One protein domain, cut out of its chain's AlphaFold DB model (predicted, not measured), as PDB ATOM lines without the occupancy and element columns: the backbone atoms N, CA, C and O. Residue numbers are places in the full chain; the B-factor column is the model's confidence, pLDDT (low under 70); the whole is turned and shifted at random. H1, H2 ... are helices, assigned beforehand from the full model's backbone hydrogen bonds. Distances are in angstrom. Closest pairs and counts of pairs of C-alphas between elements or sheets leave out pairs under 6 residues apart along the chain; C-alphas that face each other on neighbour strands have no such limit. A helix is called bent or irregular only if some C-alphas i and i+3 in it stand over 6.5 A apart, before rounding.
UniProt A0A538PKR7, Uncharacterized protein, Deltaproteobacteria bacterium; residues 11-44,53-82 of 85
ATOM      1  N   GLU A  11     -36.031  28.777  22.745       84.19
ATOM      2  CA  GLU A  11     -37.180  27.986  23.199       84.19
ATOM      3  C   GLU A  11     -37.134  26.514  22.729       84.19
ATOM      4  O   GLU A  11     -37.935  25.691  23.178       84.19
ATOM      5  N   MET A  12     -36.231  26.156  21.805       84.00
ATOM      6  CA  MET A  12     -36.138  24.795  21.268       84.00
ATOM      7  C   MET A  12     -35.424  23.825  22.216       84.00
ATOM      8  O   MET A  12     -35.737  22.631  22.174       84.00
ATOM      9  N   GLU A  13     -34.490  24.299  23.049       76.12
ATOM     10  CA  GLU A  13     -33.691  23.430  23.931       76.12
ATOM     11  C   GLU A  13     -34.582  22.665  24.924       76.12
ATOM     12  O   GLU A  13     -34.425  21.455  25.075       76.12
ATOM     13  N   ASP A  14     -35.632  23.308  25.442       73.75
ATOM     14  CA  ASP A  14     -36.615  22.711  26.363       73.75
ATOM     15  C   ASP A  14     -37.544  21.667  25.710       73.75
ATOM     16  O   ASP A  14     -38.459  21.127  26.340       73.75
ATOM     17  N   THR A  15     -37.379  21.401  24.413       80.19
ATOM     18  CA  THR A  15     -38.232  20.468  23.657       80.19
ATOM     19  C   THR A  15     -37.518  19.221  23.172       80.19
ATOM     20  O   THR A  15     -38.131  18.386  22.493       80.19
ATOM     21  N   LEU A  16     -36.244  19.072  23.533       80.25
ATOM     22  CA  LEU A  16     -35.495  17.855  23.274       80.25
ATOM     23  C   LEU A  16     -36.160  16.667  23.977       80.25
ATOM     24  O   LEU A  16     -36.667  16.759  25.090       80.25
ATOM     25  N   TRP A  17     -36.193  15.527  23.288       80.38
ATOM     26  CA  TRP A  17     -36.783  14.298  23.830       80.38
ATOM     27  C   TRP A  17     -35.880  13.617  24.857       80.38
ATOM     28  O   TRP A  17     -36.360  12.825  25.660       80.38
ATOM     29  N   TYR A  18     -34.585  13.920  24.797       88.19
ATOM     30  CA  TYR A  18     -33.548  13.416  25.678       88.19
ATOM     31  C   TYR A  18     -32.524  14.519  25.903       88.19
ATOM     32  O   TYR A  18     -32.173  15.245  24.966       88.19
ATOM     33  N   GLU A  19     -32.002  14.587  27.120       88.75
ATOM     34  CA  GLU A  19     -30.863  15.440  27.432       88.75
ATOM     35  C   GLU A  19     -29.588  14.918  26.766       88.75
ATOM     36  O   GLU A  19     -29.419  13.718  26.543       88.75
ATOM     37  N   ARG A  20     -28.633  15.815  26.489       86.81
ATOM     38  CA  ARG A  20     -27.339  15.430  25.885       86.81
ATOM     39  C   ARG A  20     -26.563  14.419  26.734       86.81
ATOM     40  O   ARG A  20     -25.771  13.649  26.198       86.81
ATOM     41  N   THR A  21     -26.768  14.444  28.047       91.62
ATOM     42  CA  THR A  21     -26.126  13.558  29.026       91.62
ATOM     43  C   THR A  21     -26.983  12.344  29.388       91.62
ATOM     44  O   THR A  21     -26.557  11.534  30.211       91.62
ATOM     45  N   ASP A  22     -28.169  12.193  28.789       94.00
ATOM     46  CA  ASP A  22     -29.063  11.077  29.075       94.00
ATOM     47  C   ASP A  22     -28.473   9.759  28.531       94.00
ATOM     48  O   ASP A  22     -28.216   9.643  27.326       94.00
ATOM     49  N   PRO A  23     -28.267   8.729  29.374       94.56
ATOM     50  CA  PRO A  23     -27.762   7.434  28.922       94.56
ATOM     51  C   PRO A  23     -28.708   6.688  27.960       94.56
ATOM     52  O   PRO A  23     -28.259   5.777  27.258       94.56
ATOM     53  N   GLU A  24     -29.996   7.040  27.889       94.81
ATOM     54  CA  GLU A  24     -30.949   6.480  26.923       94.81
ATOM     55  C   GLU A  24     -30.829   7.094  25.526       94.81
ATOM     56  O   GLU A  24     -31.188   6.429  24.552       94.81
ATOM     57  N   LEU A  25     -30.279   8.304  25.386       93.94
ATOM     58  CA  LEU A  25     -30.108   8.972  24.090       93.94
ATOM     59  C   LEU A  25     -29.404   8.086  23.039       93.94
ATOM     60  O   LEU A  25     -29.979   7.881  21.965       93.94
ATOM     61  N   PRO A  26     -28.220   7.490  23.301       95.12
ATOM     62  CA  PRO A  26     -27.572   6.621  22.317       95.12
ATOM     63  C   PRO A  26     -28.410   5.379  21.977       95.12
ATOM     64  O   PRO A  26     -28.395   4.918  20.834       95.12
ATOM     65  N   ARG A  27     -29.193   4.854  22.930       95.44
ATOM     66  CA  ARG A  27     -30.085   3.702  22.705       95.44
ATOM     67  C   ARG A  27     -31.264   4.084  21.817       95.44
ATOM     68  O   ARG A  27     -31.648   3.308  20.943       95.44
ATOM     69  N   ALA A  28     -31.834   5.268  22.018       94.69
ATOM     70  CA  ALA A  28     -32.904   5.797  21.184       94.69
ATOM     71  C   ALA A  28     -32.428   6.040  19.744       94.69
ATOM     72  O   ALA A  28     -33.100   5.604  18.810       94.69
ATOM     73  N   ILE A  29     -31.245   6.642  19.563       93.94
ATOM     74  CA  ILE A  29     -30.625   6.839  18.241       93.94
ATOM     75  C   ILE A  29     -30.450   5.493  17.527       93.94
ATOM     76  O   ILE A  29     -30.914   5.339  16.397       93.94
ATOM     77  N   ALA A  30     -29.862   4.501  18.205       96.00
ATOM     78  CA  ALA A  30     -29.661   3.170  17.640       96.00
ATOM     79  C   ALA A  30     -30.986   2.523  17.203       96.00
ATOM     80  O   ALA A  30     -31.107   2.075  16.067       96.00
ATOM     81  N   ARG A  31     -32.022   2.560  18.054       95.31
ATOM     82  CA  ARG A  31     -33.355   2.020  17.724       95.31
ATOM     83  C   ARG A  31     -33.971   2.686  16.492       95.31
ATOM     84  O   ARG A  31     -34.600   2.004  15.687       95.31
ATOM     85  N   VAL A  32     -33.813   4.002  16.343       94.00
ATOM     86  CA  VAL A  32     -34.310   4.737  15.171       94.00
ATOM     87  C   VAL A  32     -33.559   4.314  13.911       94.00
ATOM     88  O   VAL A  32     -34.191   4.088  12.879       94.00
ATOM     89  N   TRP A  33     -32.237   4.161  13.986       93.25
ATOM     90  CA  TRP A  33     -31.425   3.702  12.856       93.25
ATOM     91  C   TRP A  33     -31.745   2.260  12.460       93.25
ATOM     92  O   TRP A  33     -31.966   1.999  11.279       93.25
ATOM     93  N   ASP A  34     -31.883   1.355  13.427       95.06
ATOM     94  CA  ASP A  34     -32.289  -0.033  13.184       95.06
ATOM     95  C   ASP A  34     -33.678  -0.105  12.544       95.06
ATOM     96  O   ASP A  34     -33.916  -0.863  11.598       95.06
ATOM     97  N   PHE A  35     -34.617   0.704  13.038       93.62
ATOM     98  CA  PHE A  35     -35.946   0.803  12.454       93.62
ATOM     99  C   PHE A  35     -35.877   1.298  11.008       93.62
ATOM    100  O   PHE A  35     -36.441   0.652  10.122       93.62
ATOM    101  N   ALA A  36     -35.154   2.391  10.750       91.06
ATOM    102  CA  ALA A  36     -34.987   2.959   9.416       91.06
ATOM    103  C   ALA A  36     -34.367   1.950   8.438       91.06
ATOM    104  O   ALA A  36     -34.911   1.755   7.350       91.06
ATOM    105  N   ALA A  37     -33.311   1.242   8.850       90.06
ATOM    106  CA  ALA A  37     -32.656   0.208   8.051       90.06
ATOM    107  C   ALA A  37     -33.619  -0.921   7.646       90.06
ATOM    108  O   ALA A  37     -33.534  -1.446   6.536       90.06
ATOM    109  N   ARG A  38     -34.578  -1.272   8.514       89.94
ATOM    110  CA  ARG A  38     -35.591  -2.302   8.235       89.94
ATOM    111  C   ARG A  38     -36.685  -1.841   7.277       89.94
ATOM    112  O   ARG A  38     -37.152  -2.641   6.469       89.94
ATOM    113  N   ILE A  39     -37.155  -0.599   7.401       88.94
ATOM    114  CA  ILE A  39     -38.316  -0.117   6.629       88.94
ATOM    115  C   ILE A  39     -37.933   0.553   5.308       88.94
ATOM    116  O   ILE A  39     -38.727   0.556   4.368       88.94
ATOM    117  N   CYS A  40     -36.733   1.119   5.237       85.88
ATOM    118  CA  CYS A  40     -36.208   1.833   4.085       85.88
ATOM    119  C   CYS A  40     -34.712   1.523   3.950       85.88
ATOM    120  O   CYS A  40     -33.876   2.380   4.243       85.88
ATOM    121  N   PRO A  41     -34.355   0.289   3.543       85.50
ATOM    122  CA  PRO A  41     -32.963  -0.049   3.307       85.50
ATOM    123  C   PRO A  41     -32.442   0.823   2.162       85.50
ATOM    124  O   PRO A  41     -32.933   0.734   1.028       85.50
ATOM    125  N   ARG A  42     -31.494   1.697   2.511       86.75
ATOM    126  CA  ARG A  42     -30.742   2.543   1.589       86.75
ATOM    127  C   ARG A  42     -29.422   1.866   1.265       86.75
ATOM    128  O   ARG A  42     -28.734   1.376   2.159       86.75
ATOM    129  N   GLU A  43     -29.076   1.863  -0.006       86.00
ATOM    130  CA  GLU A  43     -27.794   1.406  -0.510       86.00
ATOM    131  C   GLU A  43     -26.960   2.617  -0.903       86.00
ATOM    132  O   GLU A  43     -27.439   3.548  -1.552       86.00
ATOM    133  N   PHE A  44     -25.702   2.587  -0.488       85.56
ATOM    134  CA  PHE A  44     -24.694   3.562  -0.866       85.56
ATOM    135  C   PHE A  44     -23.522   2.803  -1.481       85.56
ATOM    136  O   PHE A  44     -23.251   1.662  -1.075       85.56
ATOM    137  N   SER A  53     -15.614  19.272  -6.346       98.00
ATOM    138  CA  SER A  53     -16.425  20.368  -5.820       98.00
ATOM    139  C   SER A  53     -17.609  19.847  -5.001       98.00
ATOM    140  O   SER A  53     -17.868  18.641  -4.969       98.00
ATOM    141  N   ILE A  54     -18.307  20.759  -4.322       96.75
ATOM    142  CA  ILE A  54     -19.508  20.437  -3.540       96.75
ATOM    143  C   ILE A  54     -20.655  20.058  -4.481       96.75
ATOM    144  O   ILE A  54     -21.336  19.074  -4.238       96.75
ATOM    145  N   GLU A  55     -20.795  20.750  -5.610       97.88
ATOM    146  CA  GLU A  55     -21.848  20.495  -6.599       97.88
ATOM    147  C   GLU A  55     -21.741  19.088  -7.201       97.88
ATOM    148  O   GLU A  55     -22.752  18.449  -7.486       97.88
ATOM    149  N   GLU A  56     -20.518  18.581  -7.389       96.75
ATOM    150  CA  GLU A  56     -20.299  17.204  -7.840       96.75
ATOM    151  C   GLU A  56     -20.740  16.187  -6.777       96.75
ATOM    152  O   GLU A  56     -21.337  15.166  -7.126       96.75
ATOM    153  N   ALA A  57     -20.473  16.475  -5.499       94.56
ATOM    154  CA  ALA A  57     -20.902  15.642  -4.382       94.56
ATOM    155  C   ALA A  57     -22.431  15.646  -4.235       94.56
ATOM    156  O   ALA A  57     -23.032  14.582  -4.114       94.56
ATOM    157  N   ASP A  58     -23.062  16.818  -4.319       96.25
ATOM    158  CA  ASP A  58     -24.518  16.976  -4.249       96.25
ATOM    159  C   ASP A  58     -25.204  16.228  -5.396       96.25
ATOM    160  O   ASP A  58     -26.116  15.435  -5.168       96.25
ATOM    161  N   ALA A  59     -24.694  16.370  -6.624       95.75
ATOM    162  CA  ALA A  59     -25.224  15.648  -7.774       95.75
ATOM    163  C   ALA A  59     -25.081  14.121  -7.640       95.75
ATOM    164  O   ALA A  59     -25.870  13.379  -8.224       95.75
ATOM    165  N   ASP A  60     -24.063  13.626  -6.931       94.25
ATOM    166  CA  ASP A  60     -23.913  12.192  -6.659       94.25
ATOM    167  C   ASP A  60     -24.860  11.712  -5.557       94.25
ATOM    168  O   ASP A  60     -25.494  10.667  -5.711       94.25
ATOM    169  N   CYS A  61     -25.036  12.513  -4.503       91.81
ATOM    170  CA  CYS A  61     -26.041  12.280  -3.470       91.81
ATOM    171  C   CYS A  61     -27.451  12.187  -4.071       91.81
ATOM    172  O   CYS A  61     -28.148  11.202  -3.821       91.81
ATOM    173  N   ASP A  62     -27.836  13.140  -4.926       94.88
ATOM    174  CA  ASP A  62     -29.141  13.158  -5.598       94.88
ATOM    175  C   ASP A  62     -29.357  11.896  -6.440       94.88
ATOM    176  O   ASP A  62     -30.415  11.264  -6.386       94.88
ATOM    177  N   ARG A  63     -28.326  11.467  -7.184       93.62
ATOM    178  CA  ARG A  63     -28.378  10.217  -7.958       93.62
ATOM    179  C   ARG A  63     -28.645   9.010  -7.064       93.62
ATOM    180  O   ARG A  63     -29.436   8.141  -7.438       93.62
ATOM    181  N   TRP A  64     -27.991   8.920  -5.910       92.12
ATOM    182  CA  TRP A  64     -28.182   7.795  -4.991       92.12
ATOM    183  C   TRP A  64     -29.545   7.826  -4.310       92.12
ATOM    184  O   TRP A  64     -30.161   6.771  -4.140       92.12
ATOM    185  N   ASP A  65     -30.040   9.004  -3.949       92.50
ATOM    186  CA  ASP A  65     -31.378   9.158  -3.386       92.50
ATOM    187  C   ASP A  65     -32.454   8.735  -4.401       92.50
ATOM    188  O   ASP A  65     -33.343   7.949  -4.057       92.50
ATOM    189  N   ASP A  66     -32.314   9.125  -5.670       94.31
ATOM    190  CA  ASP A  66     -33.191   8.692  -6.762       94.31
ATOM    191  C   ASP A  66     -33.176   7.170  -6.960       94.31
ATOM    192  O   ASP A  66     -34.230   6.534  -7.093       94.31
ATOM    193  N   MET A  67     -31.987   6.559  -6.970       93.12
ATOM    194  CA  MET A  67     -31.837   5.106  -7.086       93.12
ATOM    195  C   MET A  67     -32.520   4.376  -5.925       93.12
ATOM    196  O   MET A  67     -33.294   3.439  -6.144       93.12
ATOM    197  N   ASN A  68     -32.289   4.834  -4.694       93.38
ATOM    198  CA  ASN A  68     -32.900   4.269  -3.496       93.38
ATOM    199  C   ASN A  68     -34.422   4.424  -3.493       93.38
ATOM    200  O   ASN A  68     -35.143   3.495  -3.111       93.38
ATOM    201  N   PHE A  69     -34.929   5.569  -3.948       92.81
ATOM    202  CA  PHE A  69     -36.361   5.811  -4.055       92.81
ATOM    203  C   PHE A  69     -37.020   4.865  -5.060       92.81
ATOM    204  O   PHE A  69     -38.053   4.265  -4.748       92.81
ATOM    205  N   ARG A  70     -36.408   4.661  -6.233       92.94
ATOM    206  CA  ARG A  70     -36.893   3.693  -7.233       92.94
ATOM    207  C   ARG A  70     -36.931   2.278  -6.659       92.94
ATOM    208  O   ARG A  70     -37.993   1.658  -6.660       92.94
ATOM    209  N   ALA A  71     -35.838   1.823  -6.045       91.12
ATOM    210  CA  ALA A  71     -35.777   0.507  -5.404       91.12
ATOM    211  C   ALA A  71     -36.840   0.338  -4.301       91.12
ATOM    212  O   ALA A  71     -37.452  -0.724  -4.158       91.12
ATOM    213  N   PHE A  72     -37.108   1.386  -3.517       90.50
ATOM    214  CA  PHE A  72     -38.187   1.384  -2.532       90.50
ATOM    215  C   PHE A  72     -39.570   1.216  -3.177       90.50
ATOM    216  O   PHE A  72     -40.361   0.389  -2.709       90.50
ATOM    217  N   GLN A  73     -39.866   1.959  -4.247       91.75
ATOM    218  CA  GLN A  73     -41.140   1.845  -4.964       91.75
ATOM    219  C   GLN A  73     -41.327   0.454  -5.575       91.75
ATOM    220  O   GLN A  73     -42.421  -0.104  -5.477       91.75
ATOM    221  N   ASP A  74     -40.271  -0.136  -6.128       91.44
ATOM    222  CA  ASP A  74     -40.313  -1.478  -6.712       91.44
ATOM    223  C   ASP A  74     -40.619  -2.543  -5.652       91.44
ATOM    224  O   ASP A  74     -41.537  -3.350  -5.822       91.44
ATOM    225  N   ARG A  75     -39.948  -2.487  -4.492       89.19
ATOM    226  CA  ARG A  75     -40.240  -3.367  -3.343       89.19
ATOM    227  C   ARG A  75     -41.674  -3.204  -2.846       89.19
ATOM    228  O   ARG A  75     -42.348  -4.191  -2.542       89.19
ATOM    229  N   LYS A  76     -42.163  -1.963  -2.772       87.94
ATOM    230  CA  LYS A  76     -43.541  -1.663  -2.364       87.94
ATOM    231  C   LYS A  76     -44.551  -2.265  -3.345       87.94
ATOM    232  O   LYS A  76     -45.505  -2.897  -2.895       87.94
ATOM    233  N   ARG A  77     -44.324  -2.111  -4.656       90.94
ATOM    234  CA  ARG A  77     -45.160  -2.693  -5.719       90.94
ATOM    235  C   ARG A  77     -45.170  -4.219  -5.645       90.94
ATOM    236  O   ARG A  77     -46.248  -4.803  -5.591       90.94
ATOM    237  N   ALA A  78     -44.005  -4.855  -5.530       88.06
ATOM    238  CA  ALA A  78     -43.892  -6.310  -5.401       88.06
ATOM    239  C   ALA A  78     -44.675  -6.858  -4.192       88.06
ATOM    240  O   ALA A  78     -45.367  -7.871  -4.308       88.06
ATOM    241  N   ARG A  79     -44.640  -6.150  -3.053       85.06
ATOM    242  CA  ARG A  79     -45.420  -6.511  -1.858       85.06
ATOM    243  C   ARG A  79     -46.928  -6.355  -2.063       85.06
ATOM    244  O   ARG A  79     -47.682  -7.156  -1.532       85.06
ATOM    245  N   SER A  80     -47.375  -5.348  -2.816       81.31
ATOM    246  CA  SER A  80     -48.799  -5.183  -3.151       81.31
ATOM    247  C   SER A  80     -49.303  -6.158  -4.219       81.31
ATOM    248  O   SER A  80     -50.490  -6.457  -4.247       81.31
ATOM    249  N   SER A  81     -48.416  -6.656  -5.085       73.69
ATOM    250  CA  SER A  81     -48.743  -7.588  -6.173       73.69
ATOM    251  C   SER A  81     -48.654  -9.064  -5.775       73.69
ATOM    252  O   SER A  81     -49.001  -9.917  -6.585       73.69
ATOM    253  N   SER A  82     -48.216  -9.375  -4.552       58.41
ATOM    254  CA  SER A  82     -48.335 -10.715  -3.965       58.41
ATOM    255  C   SER A  82     -49.592 -10.766  -3.087       58.41
ATOM    256  O   SER A  82     -49.518 -10.377  -1.920       58.41
TER     257      SER A  82
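This is residues 11 to 44 and 53 to 82 of the 85 residues of an uncharacterized protein of Deltaproteobacteria bacterium (UniProt A0A538PKR7). A long straight helix, H3, makes one bar of a loose, slanted T, and H2 is the other bar, its last residues pointing at the inner part of H3 from one side. The short helix H1 is at the far end of H2, away from H3, and the helices leave open space between them. The printed part has 64 residues with three named helices, in the order H1, H2, H3, and no named strand; its class is all helix. It is extended, with a radius of gyration of the C-alphas of 17.3 A, and flat, with spans of 43 by 42 by 21 A.

H3, residues 54 to 81, is the longest helix, 40.6 A from C-alpha 54 at (-19.508, 20.437, -3.540) to C-alpha 81 at (-48.743, -7.588, -6.173). H2, residues 25 to 39, is 21.3 A long and goes from C-alpha 25 at (-30.108, 8.972, 24.090) to C-alpha 39 at (-38.316, -0.117, 6.629). H1, residues 11 to 15, begins at C-alpha 11 at (-37.180, 27.986, 23.199). H1 is neither bent nor irregular, but only just: C-alphas 11 and 14 are 6.2 A apart.

H3 touches no helix. H2 and H3 are apart, with no C-alpha of the one within 8 A of the other. H1 is apart from H2 and from H3 by the same measure. Residues 29 to 38, which belong to H2, stand free. In H3, residues 54 to 60 and residues 76 to 81 stand free. Residues 11 to 16, of which 11 to 15 belong to H1, also stand free, as do residues 19 to 24 before H2. In H2 and H3 every O i to N i+4 pair is within hydrogen-bond range; in H1 it is 0 of 1, and there 1 of 2 O i to N i+3 pairs is within range.

The C-alphas of Glu 11 and Ser 82, the first and last printed, are also the two farthest apart, at 48.6 A. Residues 45 to 52 are cut out, and C-alphas 44 and 53 are 19.4 A apart across the cut. H2 and H3 are joined by the link across this cut, 14 residues in the chain, 8 of them not printed. The link from H1 to H2 has 9 residues and is short, but not tight. The mean pLDDT of the printed part is 89.8; it is 80 for H1, 93 for H2 and 92 for H3. Only residue 82 is under 70.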